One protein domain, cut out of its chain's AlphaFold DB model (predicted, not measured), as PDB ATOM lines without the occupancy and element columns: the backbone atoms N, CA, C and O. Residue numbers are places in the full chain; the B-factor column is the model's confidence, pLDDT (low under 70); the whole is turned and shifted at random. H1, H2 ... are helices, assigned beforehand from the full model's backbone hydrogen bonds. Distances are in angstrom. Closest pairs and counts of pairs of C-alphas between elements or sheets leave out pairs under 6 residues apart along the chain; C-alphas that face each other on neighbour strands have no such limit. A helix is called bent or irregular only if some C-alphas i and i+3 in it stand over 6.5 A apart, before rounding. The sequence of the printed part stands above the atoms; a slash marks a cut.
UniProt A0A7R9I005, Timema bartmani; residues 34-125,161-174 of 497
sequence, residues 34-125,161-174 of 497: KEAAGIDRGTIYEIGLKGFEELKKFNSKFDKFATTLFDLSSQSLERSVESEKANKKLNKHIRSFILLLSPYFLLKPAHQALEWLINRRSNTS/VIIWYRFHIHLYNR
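What this domain is: This is residues 34 to 125 and 161 to 174 of the 497 residues of a protein of Timema bartmani (UniProt A0A7R9I005). Two long helices, H2 and H5, make a V that narrows toward Phe 58 and Tyr 104; from the end of H5 the chain folds back as H6, which packs across H2. Short H3 bridges the end of H2 and H5 at the narrow end, while toward the wide end H7 meets the end of H6 and H4 comes near H2. The printed part has 106 residues with seven named helices, H1 to H7 in that order, and no named strand: the class is all helix. It is compact, with a radius of gyration of the C-alphas of 13.6 A and spans of 41 by 35 by 24 A.

Where its parts are: Find C-alpha 34 at (-50.549, -33.390, 26.106), where H1, residues 34 to 38, begins. H2 takes residues 41 to 58, from (-36.577, -27.625, 25.176), and is 26.1 A long. H3 is residues 60 to 65 and H4 residues 72 to 76. H5, residues 84 to 104, is the longest, 30.5 A; it is irregular, with C-alphas 100 and 103 7.2 A apart. H6, residues 108 to 118, is 15.1 A long. H7, residues 169 to 172, ends with C-alpha 172 at (-43.208, -17.241, 41.268).

How they stand to each other: Start at H1, which touches no helix. H2 and H3 touch only at the corner by their link, H2 with residues 52 to 56 alone; the closest C-alphas, of Lys 56 and Phe 62, are 5.3 A apart. H2 and H4 are close but not clearly touching, at 7.6 A between the C-alphas of Tyr 45 and Gln 75. H2 and H6 touch at a steep tilt of 45 degrees, opposite ways; their closest C-alphas, of Gly 51 and Pro 109, are 3.9 A apart. H3 and H5 only just touch, with 3 pairs of C-alphas within 8 A, the closest those of Phe 65 and Phe 97 at 7.4 A; H5 does so with residues 97 to 100 alone. H2 and H5 are only just apart, at 8.1 A. H5 and H6 are close but not clearly touching, 6.2 A between the C-alphas of Tyr 104 and Ala 110, at a shallow tilt of 16 degrees, opposite ways. H6 and H7 only just touch, with 3 pairs within 8 A, the closest the C-alphas of Ile 118 and Ile 169 at 5.5 A. The O i to N i+4 pairs within hydrogen-bond range are 12 of 14 in H2, 15 of 17 in H5, 5 of 7 in H6, and 0 of 1, 0 of 2 and 0 of 1 in H1, H3 and H4, whose O i to N i+3 pairs are 2 of 2, 2 of 3 and 2 of 2; H7 is too short for an i+4 pair.

The domain as a whole: Look for the two farthest C-alphas at Ser 60 and Ser 125, 42.5 A apart. Residues 126 to 160 are not printed, and C-alphas 125 and 161 are 12.3 A apart across the cut. Of the links printed whole, none is long. Mean pLDDT of the printed part is 84.4; residues 120 to 125 and 161 to 166 are under 70.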
ATOM      1  N   LYS A  34     -51.077 -32.109  26.597       83.12
ATOM      2  CA  LYS A  34     -50.549 -33.390  26.106       83.12
ATOM      3  C   LYS A  34     -49.501 -33.178  25.017       83.12
ATOM      4  O   LYS A  34     -48.427 -33.766  25.087       83.12
ATOM      5  N   GLU A  35     -49.786 -32.307  24.051       84.62
ATOM      6  CA  GLU A  35     -48.856 -31.960  22.968       84.62
ATOM      7  C   GLU A  35     -47.592 -31.309  23.523       84.62
ATOM      8  O   GLU A  35     -46.476 -31.724  23.213       84.62
ATOM      9  N   ALA A  36     -47.768 -30.345  24.430       83.88
ATOM     10  CA  ALA A  36     -46.683 -29.649  25.096       83.88
ATOM     11  C   ALA A  36     -45.701 -30.636  25.739       83.88
ATOM     12  O   ALA A  36     -44.493 -30.460  25.631       83.88
ATOM     13  N   ALA A  37     -46.179 -31.711  26.367       80.25
ATOM     14  CA  ALA A  37     -45.303 -32.680  27.018       80.25
ATOM     15  C   ALA A  37     -44.304 -33.373  26.070       80.25
ATOM     16  O   ALA A  37     -43.263 -33.831  26.546       80.25
ATOM     17  N   GLY A  38     -44.598 -33.430  24.767       80.75
ATOM     18  CA  GLY A  38     -43.726 -34.006  23.741       80.75
ATOM     19  C   GLY A  38     -42.723 -33.030  23.117       80.75
ATOM     20  O   GLY A  38     -41.760 -33.480  22.505       80.75
ATOM     21  N   ILE A  39     -42.909 -31.715  23.276       83.06
ATOM     22  CA  ILE A  39     -42.049 -30.708  22.637       83.06
ATOM     23  C   ILE A  39     -40.749 -30.555  23.430       83.06
ATOM     24  O   ILE A  39     -40.775 -30.311  24.645       83.06
ATOM     25  N   ASP A  40     -39.612 -30.661  22.743       83.25
ATOM     26  CA  ASP A  40     -38.294 -30.518  23.348       83.25
ATOM     27  C   ASP A  40     -37.983 -29.065  23.755       83.25
ATOM     28  O   ASP A  40     -38.638 -28.095  23.368       83.25
ATOM     29  N   ARG A  41     -36.960 -28.917  24.599       76.25
ATOM     30  CA  ARG A  41     -36.577 -27.625  25.176       76.25
ATOM     31  C   ARG A  41     -36.022 -26.657  24.132       76.25
ATOM     32  O   ARG A  41     -36.318 -25.470  24.237       76.25
ATOM     33  N   GLY A  42     -35.200 -27.151  23.208       84.50
ATOM     34  CA  GLY A  42     -34.579 -26.327  22.173       84.50
ATOM     35  C   GLY A  42     -35.658 -25.679  21.319       84.50
ATOM     36  O   GLY A  42     -35.683 -24.461  21.202       84.50
ATOM     37  N   THR A  43     -36.651 -26.467  20.906       88.94
ATOM     38  CA  THR A  43     -37.805 -25.973  20.150       88.94
ATOM     39  C   THR A  43     -38.577 -24.876  20.891       88.94
ATOM     40  O   THR A  43     -38.954 -23.870  20.299       88.94
ATOM     41  N   ILE A  44     -38.811 -25.005  22.202       88.62
ATOM     42  CA  ILE A  44     -39.559 -23.981  22.967       88.62
ATOM     43  C   ILE A  44     -38.736 -22.711  23.149       88.62
ATOM     44  O   ILE A  44     -39.289 -21.613  23.100       88.62
ATOM     45  N   TYR A  45     -37.427 -22.862  23.355       90.19
ATOM     46  CA  TYR A  45     -36.506 -21.736  23.383       90.19
ATOM     47  C   TYR A  45     -36.496 -21.008  22.035       90.19
ATOM     48  O   TYR A  45     -36.645 -19.793  22.015       90.19
ATOM     49  N   GLU A  46     -36.424 -21.727  20.914       92.50
ATOM     50  CA  GLU A  46     -36.488 -21.150  19.565       92.50
ATOM     51  C   GLU A  46     -37.820 -20.439  19.298       92.50
ATOM     52  O   GLU A  46     -37.833 -19.334  18.754       92.50
ATOM     53  N   ILE A  47     -38.945 -21.021  19.731       93.25
ATOM     54  CA  ILE A  47     -40.262 -20.371  19.664       93.25
ATOM     55  C   ILE A  47     -40.253 -19.066  20.466       93.25
ATOM     56  O   ILE A  47     -40.696 -18.036  19.956       93.25
ATOM     57  N   GLY A  48     -39.751 -19.102  21.703       93.88
ATOM     58  CA  GLY A  48     -39.669 -17.932  22.573       93.88
ATOM     59  C   GLY A  48     -38.756 -16.845  22.027       93.88
ATOM     60  O   GLY A  48     -39.146 -15.680  22.007       93.88
ATOM     61  N   LEU A  49     -37.586 -17.231  21.518       94.81
ATOM     62  CA  LEU A  49     -36.611 -16.336  20.907       94.81
ATOM     63  C   LEU A  49     -37.174 -15.689  19.642       94.81
ATOM     64  O   LEU A  49     -37.040 -14.483  19.466       94.81
ATOM     65  N   LYS A  50     -37.885 -16.449  18.801       96.81
ATOM     66  CA  LYS A  50     -38.588 -15.898  17.636       96.81
ATOM     67  C   LYS A  50     -39.607 -14.834  18.048       96.81
ATOM     68  O   LYS A  50     -39.618 -13.749  17.473       96.81
ATOM     69  N   GLY A  51     -40.442 -15.133  19.045       96.69
ATOM     70  CA  GLY A  51     -41.408 -14.169  19.573       96.69
ATOM     71  C   GLY A  51     -40.729 -12.917  20.129       96.69
ATOM     72  O   GLY A  51     -41.149 -11.801  19.842       96.69
ATOM     73  N   PHE A  52     -39.636 -13.092  20.868       96.75
ATOM     74  CA  PHE A  52     -38.842 -11.997  21.419       96.75
ATOM     75  C   PHE A  52     -38.209 -11.104  20.337       96.75
ATOM     76  O   PHE A  52     -38.312  -9.880  20.416       96.75
ATOM     77  N   GLU A  53     -37.627 -11.688  19.290       97.06
ATOM     78  CA  GLU A  53     -37.061 -10.934  18.164       97.06
ATOM     79  C   GLU A  53     -38.136 -10.196  17.352       97.06
ATOM     80  O   GLU A  53     -37.895  -9.101  16.846       97.06
ATOM     81  N   GLU A  54     -39.353 -10.738  17.256       96.94
ATOM     82  CA  GLU A  54     -40.490 -10.006  16.690       96.94
ATOM     83  C   GLU A  54     -40.937  -8.845  17.603       96.94
ATOM     84  O   GLU A  54     -41.182  -7.750  17.101       96.94
ATOM     85  N   LEU A  55     -40.969  -9.025  18.931       96.19
ATOM     86  CA  LEU A  55     -41.296  -7.960  19.897       96.19
ATOM     87  C   LEU A  55     -40.318  -6.781  19.844       96.19
ATOM     88  O   LEU A  55     -40.743  -5.628  19.919       96.19
ATOM     89  N   LYS A  56     -39.024  -7.049  19.651       95.75
ATOM     90  CA  LYS A  56     -37.994  -6.012  19.483       95.75
ATOM     91  C   LYS A  56     -38.255  -5.084  18.297       95.75
ATOM     92  O   LYS A  56     -37.902  -3.910  18.357       95.75
ATOM     93  N   LYS A  57     -38.915  -5.582  17.245       94.50
ATOM     94  CA  LYS A  57     -39.318  -4.763  16.089       94.50
ATOM     95  C   LYS A  57     -40.428  -3.775  16.443       94.50
ATOM     96  O   LYS A  57     -40.485  -2.709  15.846       94.50
ATOM     97  N   PHE A  58     -41.293  -4.122  17.399       90.69
ATOM     98  CA  PHE A  58     -42.328  -3.218  17.907       90.69
ATOM     99  C   PHE A  58     -41.764  -2.220  18.920       90.69
ATOM    100  O   PHE A  58     -42.144  -1.054  18.905       90.69
ATOM    101  N   ASN A  59     -40.860  -2.662  19.801       91.31
ATOM    102  CA  ASN A  59     -40.241  -1.800  20.801       91.31
ATOM    103  C   ASN A  59     -38.788  -2.213  21.088       91.31
ATOM    104  O   ASN A  59     -38.529  -3.261  21.682       91.31
ATOM    105  N   SER A  60     -37.830  -1.346  20.756       92.25
ATOM    106  CA  SER A  60     -36.398  -1.595  20.978       92.25
ATOM    107  C   SER A  60     -36.023  -1.744  22.457       92.25
ATOM    108  O   SER A  60     -35.019  -2.373  22.784       92.25
ATOM    109  N   LYS A  61     -36.852  -1.265  23.396       92.88
ATOM    110  CA  LYS A  61     -36.633  -1.458  24.842       92.88
ATOM    111  C   LYS A  61     -36.634  -2.932  25.255       92.88
ATOM    112  O   LYS A  61     -36.164  -3.231  26.354       92.88
ATOM    113  N   PHE A  62     -37.126  -3.848  24.413       94.75
ATOM    114  CA  PHE A  62     -37.010  -5.284  24.656       94.75
ATOM    115  C   PHE A  62     -35.559  -5.791  24.593       94.75
ATOM    116  O   PHE A  62     -35.252  -6.774  25.265       94.75
ATOM    117  N   ASP A  63     -34.637  -5.106  23.904       94.31
ATOM    118  CA  ASP A  63     -33.237  -5.546  23.765       94.31
ATOM    119  C   ASP A  63     -32.523  -5.768  25.102       94.31
ATOM    120  O   ASP A  63     -31.682  -6.658  25.229       94.31
ATOM    121  N   LYS A  64     -32.915  -5.032  26.150       93.88
ATOM    122  CA  LYS A  64     -32.341  -5.177  27.498       93.88
ATOM    123  C   LYS A  64     -32.563  -6.560  28.130       93.88
ATOM    124  O   LYS A  64     -31.943  -6.852  29.150       93.88
ATOM    125  N   PHE A  65     -33.460  -7.377  27.572       94.69
ATOM    126  CA  PHE A  65     -33.757  -8.733  28.041       94.69
ATOM    127  C   PHE A  65     -33.037  -9.830  27.240       94.69
ATOM    128  O   PHE A  65     -33.109 -11.003  27.618       94.69
ATOM    129  N   ALA A  66     -32.346  -9.468  26.151       92.88
ATOM    130  CA  ALA A  66     -31.694 -10.419  25.253       92.88
ATOM    131  C   ALA A  66     -30.569 -11.189  25.954       92.88
ATOM    132  O   ALA A  66     -30.491 -12.402  25.838       92.88
ATOM    133  N   THR A  67     -29.746 -10.502  26.749       89.56
ATOM    134  CA  THR A  67     -28.597 -11.092  27.463       89.56
ATOM    135  C   THR A  67     -28.964 -11.717  28.811       89.56
ATOM    136  O   THR A  67     -28.091 -12.131  29.573       89.56
ATOM    137  N   THR A  68     -30.253 -11.767  29.146       88.44
ATOM    138  CA  THR A  68     -30.738 -12.214  30.455       88.44
ATOM    139  C   THR A  68     -31.829 -13.273  30.321       88.44
ATOM    140  O   THR A  68     -31.585 -14.444  30.587       88.44
ATOM    141  N   LEU A  69     -33.043 -12.886  29.927       89.94
ATOM    142  CA  LEU A  69     -34.202 -13.781  29.856       89.94
ATOM    143  C   LEU A  69     -34.159 -14.681  28.617       89.94
ATOM    144  O   LEU A  69     -34.673 -15.799  28.666       89.94
ATOM    145  N   PHE A  70     -33.546 -14.191  27.537       91.56
ATOM    146  CA  PHE A  70     -33.507 -14.840  26.223       91.56
ATOM    147  C   PHE A  70     -32.083 -15.159  25.748       91.56
ATOM    148  O   PHE A  70     -31.876 -15.409  24.566       91.56
ATOM    149  N   ASP A  71     -31.111 -15.177  26.662       89.19
ATOM    150  CA  ASP A  71     -29.743 -15.583  26.340       89.19
ATOM    151  C   ASP A  71     -29.649 -17.108  26.238       89.19
ATOM    152  O   ASP A  71     -30.406 -17.829  26.897       89.19
ATOM    153  N   LEU A  72     -28.678 -17.629  25.488       83.69
ATOM    154  CA  LEU A  72     -28.469 -19.074  25.387       83.69
ATOM    155  C   LEU A  72     -28.207 -19.713  26.765       83.69
ATOM    156  O   LEU A  72     -28.697 -20.812  27.045       83.69
ATOM    157  N   SER A  73     -27.513 -19.001  27.659       82.12
ATOM    158  CA  SER A  73     -27.249 -19.427  29.042       82.12
ATOM    159  C   SER A  73     -28.515 -19.550  29.900       82.12
ATOM    160  O   SER A  73     -28.537 -20.313  30.872       82.12
ATOM    161  N   SER A  74     -29.615 -18.888  29.520       83.31
ATOM    162  CA  SER A  74     -30.897 -19.002  30.225       83.31
ATOM    163  C   SER A  74     -31.483 -20.419  30.149       83.31
ATOM    164  O   SER A  74     -32.240 -20.823  31.031       83.31
ATOM    165  N   GLN A  75     -31.075 -21.237  29.167       78.81
ATOM    166  CA  GLN A  75     -31.498 -22.640  29.074       78.81
ATOM    167  C   GLN A  75     -31.010 -23.506  30.250       78.81
ATOM    168  O   GLN A  75     -31.648 -24.519  30.590       78.81
ATOM    169  N   SER A  76     -29.891 -23.118  30.867       72.81
ATOM    170  CA  SER A  76     -29.302 -23.756  32.051       72.81
ATOM    171  C   SER A  76     -29.734 -23.132  33.383       72.81
ATOM    172  O   SER A  76     -29.368 -23.666  34.423       72.81
ATOM    173  N   LEU A  77     -30.520 -22.051  33.383       76.12
ATOM    174  CA  LEU A  77     -30.935 -21.364  34.611       76.12
ATOM    175  C   LEU A  77     -31.923 -22.194  35.449       76.12
ATOM    176  O   LEU A  77     -32.935 -22.681  34.934       76.12
ATOM    177  N   GLU A  78     -31.688 -22.255  36.764       76.94
ATOM    178  CA  GLU A  78     -32.517 -23.006  37.715       76.94
ATOM    179  C   GLU A  78     -32.812 -22.205  38.986       76.94
ATOM    180  O   GLU A  78     -32.005 -22.110  39.902       76.94
ATOM    181  N   ARG A  79     -34.023 -21.654  39.088       80.69
ATOM    182  CA  ARG A  79     -34.403 -20.734  40.175       80.69
ATOM    183  C   ARG A  79     -34.318 -21.346  41.571       80.69
ATOM    184  O   ARG A  79     -34.090 -20.619  42.531       80.69
ATOM    185  N   SER A  80     -34.525 -22.651  41.708       74.31
ATOM    186  CA  SER A  80     -34.506 -23.325  43.012       74.31
ATOM    187  C   SER A  80     -33.125 -23.467  43.628       74.31
ATOM    188  O   SER A  80     -33.043 -23.679  44.833       74.31
ATOM    189  N   VAL A  81     -32.066 -23.383  42.819       78.75
ATOM    190  CA  VAL A  81     -30.679 -23.483  43.299       78.75
ATOM    191  C   VAL A  81     -30.001 -22.113  43.380       78.75
ATOM    192  O   VAL A  81     -28.890 -21.997  43.890       78.75
ATOM    193  N   GLU A  82     -30.687 -21.065  42.922       77.69
ATOM    194  CA  GLU A  82     -30.228 -19.685  42.998       77.69
ATOM    195  C   GLU A  82     -30.426 -19.072  44.387       77.69
ATOM    196  O   GLU A  82     -31.388 -19.359  45.106       77.69
ATOM    197  N   SER A  83     -29.550 -18.127  44.736       85.06
ATOM    198  CA  SER A  83     -29.689 -17.358  45.978       85.06
ATOM    199  C   SER A  83     -30.981 -16.529  46.003       85.06
ATOM    200  O   SER A  83     -31.462 -16.037  44.977       85.06
ATOM    201  N   GLU A  84     -31.520 -16.268  47.197       87.25
ATOM    202  CA  GLU A  84     -32.719 -15.433  47.364       87.25
ATOM    203  C   GLU A  84     -32.539 -14.031  46.746       87.25
ATOM    204  O   GLU A  84     -33.444 -13.483  46.111       87.25
ATOM    205  N   LYS A  85     -31.335 -13.456  46.867       90.31
ATOM    206  CA  LYS A  85     -30.983 -12.159  46.270       90.31
ATOM    207  C   LYS A  85     -31.019 -12.209  44.740       90.31
ATOM    208  O   LYS A  85     -31.550 -11.281  44.120       90.31
ATOM    209  N   ALA A  86     -30.491 -13.274  44.133       87.25
ATOM    210  CA  ALA A  86     -30.538 -13.478  42.685       87.25
ATOM    211  C   ALA A  86     -31.985 -13.645  42.197       87.25
ATOM    212  O   ALA A  86     -32.405 -12.943  41.275       87.25
ATOM    213  N   ASN A  87     -32.790 -14.455  42.889       88.19
ATOM    214  CA  ASN A  87     -34.211 -14.635  42.586       88.19
ATOM    215  C   ASN A  87     -35.014 -13.328  42.694       88.19
ATOM    216  O   ASN A  87     -35.814 -13.021  41.809       88.19
ATOM    217  N   LYS A  88     -34.756 -12.490  43.708       91.12
ATOM    218  CA  LYS A  88     -35.368 -11.151  43.820       91.12
ATOM    219  C   LYS A  88     -34.989 -10.239  42.649       91.12
ATOM    220  O   LYS A  88     -35.852  -9.528  42.130       91.12
ATOM    221  N   LYS A  89     -33.723 -10.248  42.211       91.62
ATOM    222  CA  LYS A  89     -33.272  -9.478  41.034       91.62
ATOM    223  C   LYS A  89     -33.965  -9.973  39.766       91.62
ATOM    224  O   LYS A  89     -34.458  -9.163  38.983       91.62
ATOM    225  N   LEU A  90     -34.065 -11.288  39.609       90.75
ATOM    226  CA  LEU A  90     -34.723 -11.902  38.471       90.75
ATOM    227  C   LEU A  90     -36.230 -11.596  38.439       90.75
ATOM    228  O   LEU A  90     -36.757 -11.267  37.382       90.75
ATOM    229  N   ASN A  91     -36.913 -11.610  39.586       92.88
ATOM    230  CA  ASN A  91     -38.322 -11.215  39.686       92.88
ATOM    231  C   ASN A  91     -38.548  -9.765  39.253       92.88
ATOM    232  O   ASN A  91     -39.469  -9.496  38.488       92.88
ATOM    233  N   LYS A  92     -37.683  -8.832  39.673       94.25
ATOM    234  CA  LYS A  92     -37.750  -7.437  39.202       94.25
ATOM    235  C   LYS A  92     -37.580  -7.342  37.685       94.25
ATOM    236  O   LYS A  92     -38.258  -6.545  37.045       94.25
ATOM    237  N   HIS A  93     -36.690  -8.154  37.122       93.62
ATOM    238  CA  HIS A  93     -36.430  -8.161  35.689       93.62
ATOM    239  C   HIS A  93     -37.614  -8.722  34.888       93.62
ATOM    240  O   HIS A  93     -38.040  -8.105  33.918       93.62
ATOM    241  N   ILE A  94     -38.218  -9.820  35.350       95.06
ATOM    242  CA  ILE A  94     -39.445 -10.376  34.761       95.06
ATOM    243  C   ILE A  94     -40.616  -9.415  34.887       95.06
ATOM    244  O   ILE A  94     -41.345  -9.238  33.921       95.06
ATOM    245  N   ARG A  95     -40.777  -8.743  36.031       96.25
ATOM    246  CA  ARG A  95     -41.807  -7.712  36.184       96.25
ATOM    247  C   ARG A  95     -41.637  -6.592  35.156       96.25
ATOM    248  O   ARG A  95     -42.616  -6.194  34.542       96.25
ATOM    249  N   SER A  96     -40.412  -6.110  34.940       96.06
ATOM    250  CA  SER A  96     -40.109  -5.101  33.910       96.06
ATOM    251  C   SER A  96     -40.437  -5.612  32.499       96.06
ATOM    252  O   SER A  96     -41.065  -4.886  31.731       96.06
ATOM    253  N   PHE A  97     -40.104  -6.869  32.180       96.56
ATOM    254  CA  PHE A  97     -40.473  -7.497  30.904       96.56
ATOM    255  C   PHE A  97     -41.992  -7.582  30.724       96.56
ATOM    256  O   PHE A  97     -42.513  -7.168  29.696       96.56
ATOM    257  N   ILE A  98     -42.704  -8.071  31.742       96.25
ATOM    258  CA  ILE A  98     -44.160  -8.224  31.728       96.25
ATOM    259  C   ILE A  98     -44.861  -6.873  31.578       96.25
ATOM    260  O   ILE A  98     -45.802  -6.761  30.797       96.25
ATOM    261  N   LEU A  99     -44.401  -5.843  32.293       95.50
ATOM    262  CA  LEU A  99     -44.938  -4.495  32.140       95.50
ATOM    263  C   LEU A  99     -44.764  -4.032  30.693       95.50
ATOM    264  O   LEU A  99     -45.768  -3.705  30.075       95.50
ATOM    265  N   LEU A 100     -43.552  -4.104  30.132       95.12
ATOM    266  CA  LEU A 100     -43.276  -3.713  28.742       95.12
ATOM    267  C   LEU A 100     -44.082  -4.523  27.707       95.12
ATOM    268  O   LEU A 100     -44.390  -4.032  26.625       95.12
ATOM    269  N   LEU A 101     -44.435  -5.766  28.041       95.50
ATOM    270  CA  LEU A 101     -45.246  -6.651  27.207       95.50
ATOM    271  C   LEU A 101     -46.737  -6.290  27.196       95.50
ATOM    272  O   LEU A 101     -47.443  -6.698  26.277       95.50
ATOM    273  N   SER A 102     -47.225  -5.539  28.188       95.06
ATOM    274  CA  SER A 102     -48.655  -5.278  28.398       95.06
ATOM    275  C   SER A 102     -49.405  -4.748  27.167       95.06
ATOM    276  O   SER A 102     -50.435  -5.340  26.829       95.06
ATOM    277  N   PRO A 103     -48.898  -3.751  26.415       94.81
ATOM    278  CA  PRO A 103     -49.535  -3.281  25.176       94.81
ATOM    279  C   PRO A 103     -49.658  -4.344  24.080       94.81
ATOM    280  O   PRO A 103     -50.541  -4.282  23.232       94.81
ATOM    281  N   TYR A 104     -48.750  -5.319  24.085       95.31
ATOM    282  CA  TYR A 104     -48.577  -6.303  23.019       95.31
ATOM    283  C   TYR A 104     -49.155  -7.667  23.380       95.31
ATOM    284  O   TYR A 104     -49.003  -8.606  22.602       95.31
ATOM    285  N   PHE A 105     -49.793  -7.800  24.549       96.38
ATOM    286  CA  PHE A 105     -50.159  -9.092  25.126       96.38
ATOM    287  C   PHE A 105     -50.932  -9.985  24.158       96.38
ATOM    288  O   PHE A 105     -50.588 -11.151  24.030       96.38
ATOM    289  N   LEU A 106     -51.918  -9.442  23.435       95.50
ATOM    290  CA  LEU A 106     -52.746 -10.221  22.506       95.50
ATOM    291  C   LEU A 106     -52.025 -10.631  21.212       95.50
ATOM    292  O   LEU A 106     -52.557 -11.436  20.443       95.50
ATOM    293  N   LEU A 107     -50.827 -10.106  20.947       95.94
ATOM    294  CA  LEU A 107     -50.058 -10.454  19.761       95.94
ATOM    295  C   LEU A 107     -49.397 -11.828  19.934       95.94
ATOM    296  O   LEU A 107     -48.859 -12.173  20.985       95.94
ATOM    297  N   LYS A 108     -49.361 -12.616  18.854       96.38
ATOM    298  CA  LYS A 108     -48.693 -13.929  18.836       96.38
ATOM    299  C   LYS A 108     -47.240 -13.901  19.356       96.38
ATOM    300  O   LYS A 108     -46.910 -14.801  20.133       96.38
ATOM    301  N   PRO A 109     -46.398 -12.902  19.018       97.38
ATOM    302  CA  PRO A 109     -45.034 -12.800  19.541       97.38
ATOM    303  C   PRO A 109     -44.961 -12.729  21.068       97.38
ATOM    304  O   PRO A 109     -44.078 -13.337  21.673       97.38
ATOM    305  N   ALA A 110     -45.927 -12.059  21.709       97.06
ATOM    306  CA  ALA A 110     -45.993 -11.966  23.162       97.06
ATOM    307  C   ALA A 110     -46.261 -13.326  23.809       97.06
ATOM    308  O   ALA A 110     -45.557 -13.720  24.737       97.06
ATOM    309  N   HIS A 111     -47.219 -14.087  23.275       96.25
ATOM    310  CA  HIS A 111     -47.504 -15.436  23.766       96.25
ATOM    311  C   HIS A 111     -46.322 -16.394  23.570       96.25
ATOM    312  O   HIS A 111     -46.056 -17.222  24.436       96.25
ATOM    313  N   GLN A 112     -45.593 -16.270  22.457       95.31
ATOM    314  CA  GLN A 112     -44.378 -17.046  22.200       95.31
ATOM    315  C   GLN A 112     -43.280 -16.743  23.218       95.31
ATOM    316  O   GLN A 112     -42.740 -17.667  23.823       95.31
ATOM    317  N   ALA A 113     -43.001 -15.465  23.470       95.81
ATOM    318  CA  ALA A 113     -42.022 -15.067  24.472       95.81
ATOM    319  C   ALA A 113     -42.430 -15.515  25.894       95.81
ATOM    320  O   ALA A 113     -41.592 -15.982  26.664       95.81
ATOM    321  N   LEU A 114     -43.723 -15.440  26.239       94.88
ATOM    322  CA  LEU A 114     -44.247 -15.928  27.520       94.88
ATOM    323  C   LEU A 114     -44.168 -17.449  27.661       94.88
ATOM    324  O   LEU A 114     -43.907 -17.922  28.765       94.88
ATOM    325  N   GLU A 115     -44.368 -18.215  26.584       93.38
ATOM    326  CA  GLU A 115     -44.262 -19.679  26.606       93.38
ATOM    327  C   GLU A 115     -42.904 -20.116  27.163       93.38
ATOM    328  O   GLU A 115     -42.852 -20.970  28.048       93.38
ATOM    329  N   TRP A 116     -41.817 -19.470  26.725       91.75
ATOM    330  CA  TRP A 116     -40.471 -19.729  27.243       91.75
ATOM    331  C   TRP A 116     -40.369 -19.505  28.758       91.75
ATOM    332  O   TRP A 116     -39.834 -20.347  29.478       91.75
ATOM    333  N   LEU A 117     -40.941 -18.411  29.265       90.94
ATOM    334  CA  LEU A 117     -40.887 -18.053  30.688       90.94
ATOM    335  C   LEU A 117     -41.834 -18.895  31.568       90.94
ATOM    336  O   LEU A 117     -41.623 -19.029  32.779       90.94
ATOM    337  N   ILE A 118     -42.905 -19.436  30.984       87.88
ATOM    338  CA  ILE A 118     -43.917 -20.248  31.670       87.88
ATOM    339  C   ILE A 118     -43.496 -21.715  31.752       87.88
ATOM    340  O   ILE A 118     -43.816 -22.366  32.747       87.88
ATOM    341  N   ASN A 119     -42.830 -22.238  30.722       72.50
ATOM    342  CA  ASN A 119     -42.706 -23.669  30.471       72.50
ATOM    343  C   ASN A 119     -42.201 -24.492  31.677       72.50
ATOM    344  O   ASN A 119     -41.120 -24.271  32.222       72.50
ATOM    345  N   ARG A 120     -42.995 -25.502  32.057       60.56
ATOM    346  CA  ARG A 120     -42.776 -26.392  33.206       60.56
ATOM    347  C   ARG A 120     -42.167 -27.723  32.770       60.56
ATOM    348  O   ARG A 120     -42.740 -28.387  31.924       60.56
ATOM    349  N   ARG A 121     -41.129 -28.238  33.440       47.97
ATOM    350  CA  ARG A 121     -40.828 -29.685  33.387       47.97
ATOM    351  C   ARG A 121     -41.454 -30.368  34.605       47.97
ATOM    352  O   ARG A 121     -40.984 -30.185  35.718       47.97
ATOM    353  N   SER A 122     -42.521 -31.144  34.425       37.19
ATOM    354  CA  SER A 122     -42.970 -32.107  35.440       37.19
ATOM    355  C   SER A 122     -42.598 -33.510  34.988       37.19
ATOM    356  O   SER A 122     -43.371 -34.166  34.298       37.19
ATOM    357  N   ASN A 123     -41.426 -33.988  35.404       35.62
ATOM    358  CA  ASN A 123     -41.270 -35.422  35.618       35.62
ATOM    359  C   ASN A 123     -41.900 -35.730  36.978       35.62
ATOM    360  O   ASN A 123     -41.219 -35.777  37.992       35.62
ATOM    361  N   THR A 124     -43.218 -35.888  37.010       36.09
ATOM    362  CA  THR A 124     -43.877 -36.623  38.094       36.09
ATOM    363  C   THR A 124     -44.314 -37.955  37.512       36.09
ATOM    364  O   THR A 124     -45.486 -38.157  37.214       36.09
ATOM    365  N   SER A 125     -43.335 -38.825  37.271       33.66
ATOM    366  CA  SER A 125     -43.570 -40.261  37.187       33.66
ATOM    367  C   SER A 125     -43.195 -40.820  38.550       33.66
ATOM    368  O   SER A 125     -42.066 -40.643  39.008       33.66
ATOM    369  N   VAL A 161     -36.551 -33.405  46.620       33.62
ATOM    370  CA  VAL A 161     -36.965 -33.743  45.258       33.62
ATOM    371  C   VAL A 161     -36.516 -32.566  44.394       33.62
ATOM    372  O   VAL A 161     -37.108 -31.488  44.461       33.62
ATOM    373  N   ILE A 162     -35.436 -32.740  43.624       35.19
ATOM    374  CA  ILE A 162     -34.952 -31.736  42.669       35.19
ATOM    375  C   ILE A 162     -35.968 -31.684  41.524       35.19
ATOM    376  O   ILE A 162     -35.845 -32.325  40.481       35.19
ATOM    377  N   ILE A 163     -37.052 -30.953  41.765       37.97
ATOM    378  CA  ILE A 163     -37.963 -30.481  40.737       37.97
ATOM    379  C   ILE A 163     -37.198 -29.354  40.048       37.97
ATOM    380  O   ILE A 163     -36.845 -28.361  40.669       37.97
ATOM    381  N   TRP A 164     -36.859 -29.534  38.780       39.88
ATOM    382  CA  TRP A 164     -36.069 -28.574  38.014       39.88
ATOM    383  C   TRP A 164     -36.905 -27.306  37.747       39.88
ATOM    384  O   TRP A 164     -37.688 -27.286  36.794       39.88
ATOM    385  N   TYR A 165     -36.780 -26.266  38.584       48.97
ATOM    386  CA  TYR A 165     -37.558 -25.026  38.456       48.97
ATOM    387  C   TYR A 165     -36.898 -24.033  37.472       48.97
ATOM    388  O   TYR A 165     -35.967 -23.315  37.829       48.97
ATOM    389  N   ARG A 166     -37.397 -23.935  36.234       67.38
ATOM    390  CA  ARG A 166     -36.967 -22.983  35.185       67.38
ATOM    391  C   ARG A 166     -37.964 -21.836  35.005       67.38
ATOM    392  O   ARG A 166     -39.083 -22.110  34.607       67.38
ATOM    393  N   PHE A 167     -37.582 -20.588  35.296       75.88
ATOM    394  CA  PHE A 167     -38.448 -19.393  35.411       75.88
ATOM    395  C   PHE A 167     -39.801 -19.622  36.129       75.88
ATOM    396  O   PHE A 167     -39.973 -19.136  37.239       75.88
ATOM    397  N   HIS A 168     -40.758 -20.362  35.566       81.25
ATOM    398  CA  HIS A 168     -42.072 -20.665  36.142       81.25
ATOM    399  C   HIS A 168     -42.761 -19.406  36.646       81.25
ATOM    400  O   HIS A 168     -43.174 -19.312  37.806       81.25
ATOM    401  N   ILE A 169     -42.876 -18.413  35.772       89.06
ATOM    402  CA  ILE A 169     -43.487 -17.140  36.154       89.06
ATOM    403  C   ILE A 169     -44.938 -17.328  36.643       89.06
ATOM    404  O   ILE A 169     -45.375 -16.621  37.541       89.06
ATOM    405  N   HIS A 170     -45.630 -18.380  36.192       86.50
ATOM    406  CA  HIS A 170     -46.949 -18.794  36.694       86.50
ATOM    407  C   HIS A 170     -46.968 -19.277  38.159       86.50
ATOM    408  O   HIS A 170     -48.036 -19.350  38.762       86.50
ATOM    409  N   LEU A 171     -45.811 -19.589  38.753       84.56
ATOM    410  CA  LEU A 171     -45.676 -19.976  40.163       84.56
ATOM    411  C   LEU A 171     -45.081 -18.850  41.012       84.56
ATOM    412  O   LEU A 171     -45.607 -18.575  42.091       84.56
ATOM    413  N   TYR A 172     -44.010 -18.219  40.521       86.00
ATOM    414  CA  TYR A 172     -43.208 -17.241  41.268       86.00
ATOM    415  C   TYR A 172     -43.606 -15.777  41.021       86.00
ATOM    416  O   TYR A 172     -43.279 -14.918  41.834       86.00
ATOM    417  N   ASN A 173     -44.292 -15.483  39.915       92.06
ATOM    418  CA  ASN A 173     -44.636 -14.131  39.454       92.06
ATOM    419  C   ASN A 173     -46.140 -14.026  39.133       92.06
ATOM    420  O   ASN A 173     -46.537 -13.431  38.132       92.06
ATOM    421  N   ARG A 174     -46.985 -14.640  39.975       92.56
ATOM    422  CA  ARG A 174     -48.445 -14.713  39.772       92.56
ATOM    423  C   ARG A 174     -49.068 -13.329  39.646       92.56
ATOM    424  O   ARG A 174     -49.813 -13.090  38.706       92.56
TER     425      ARG A 174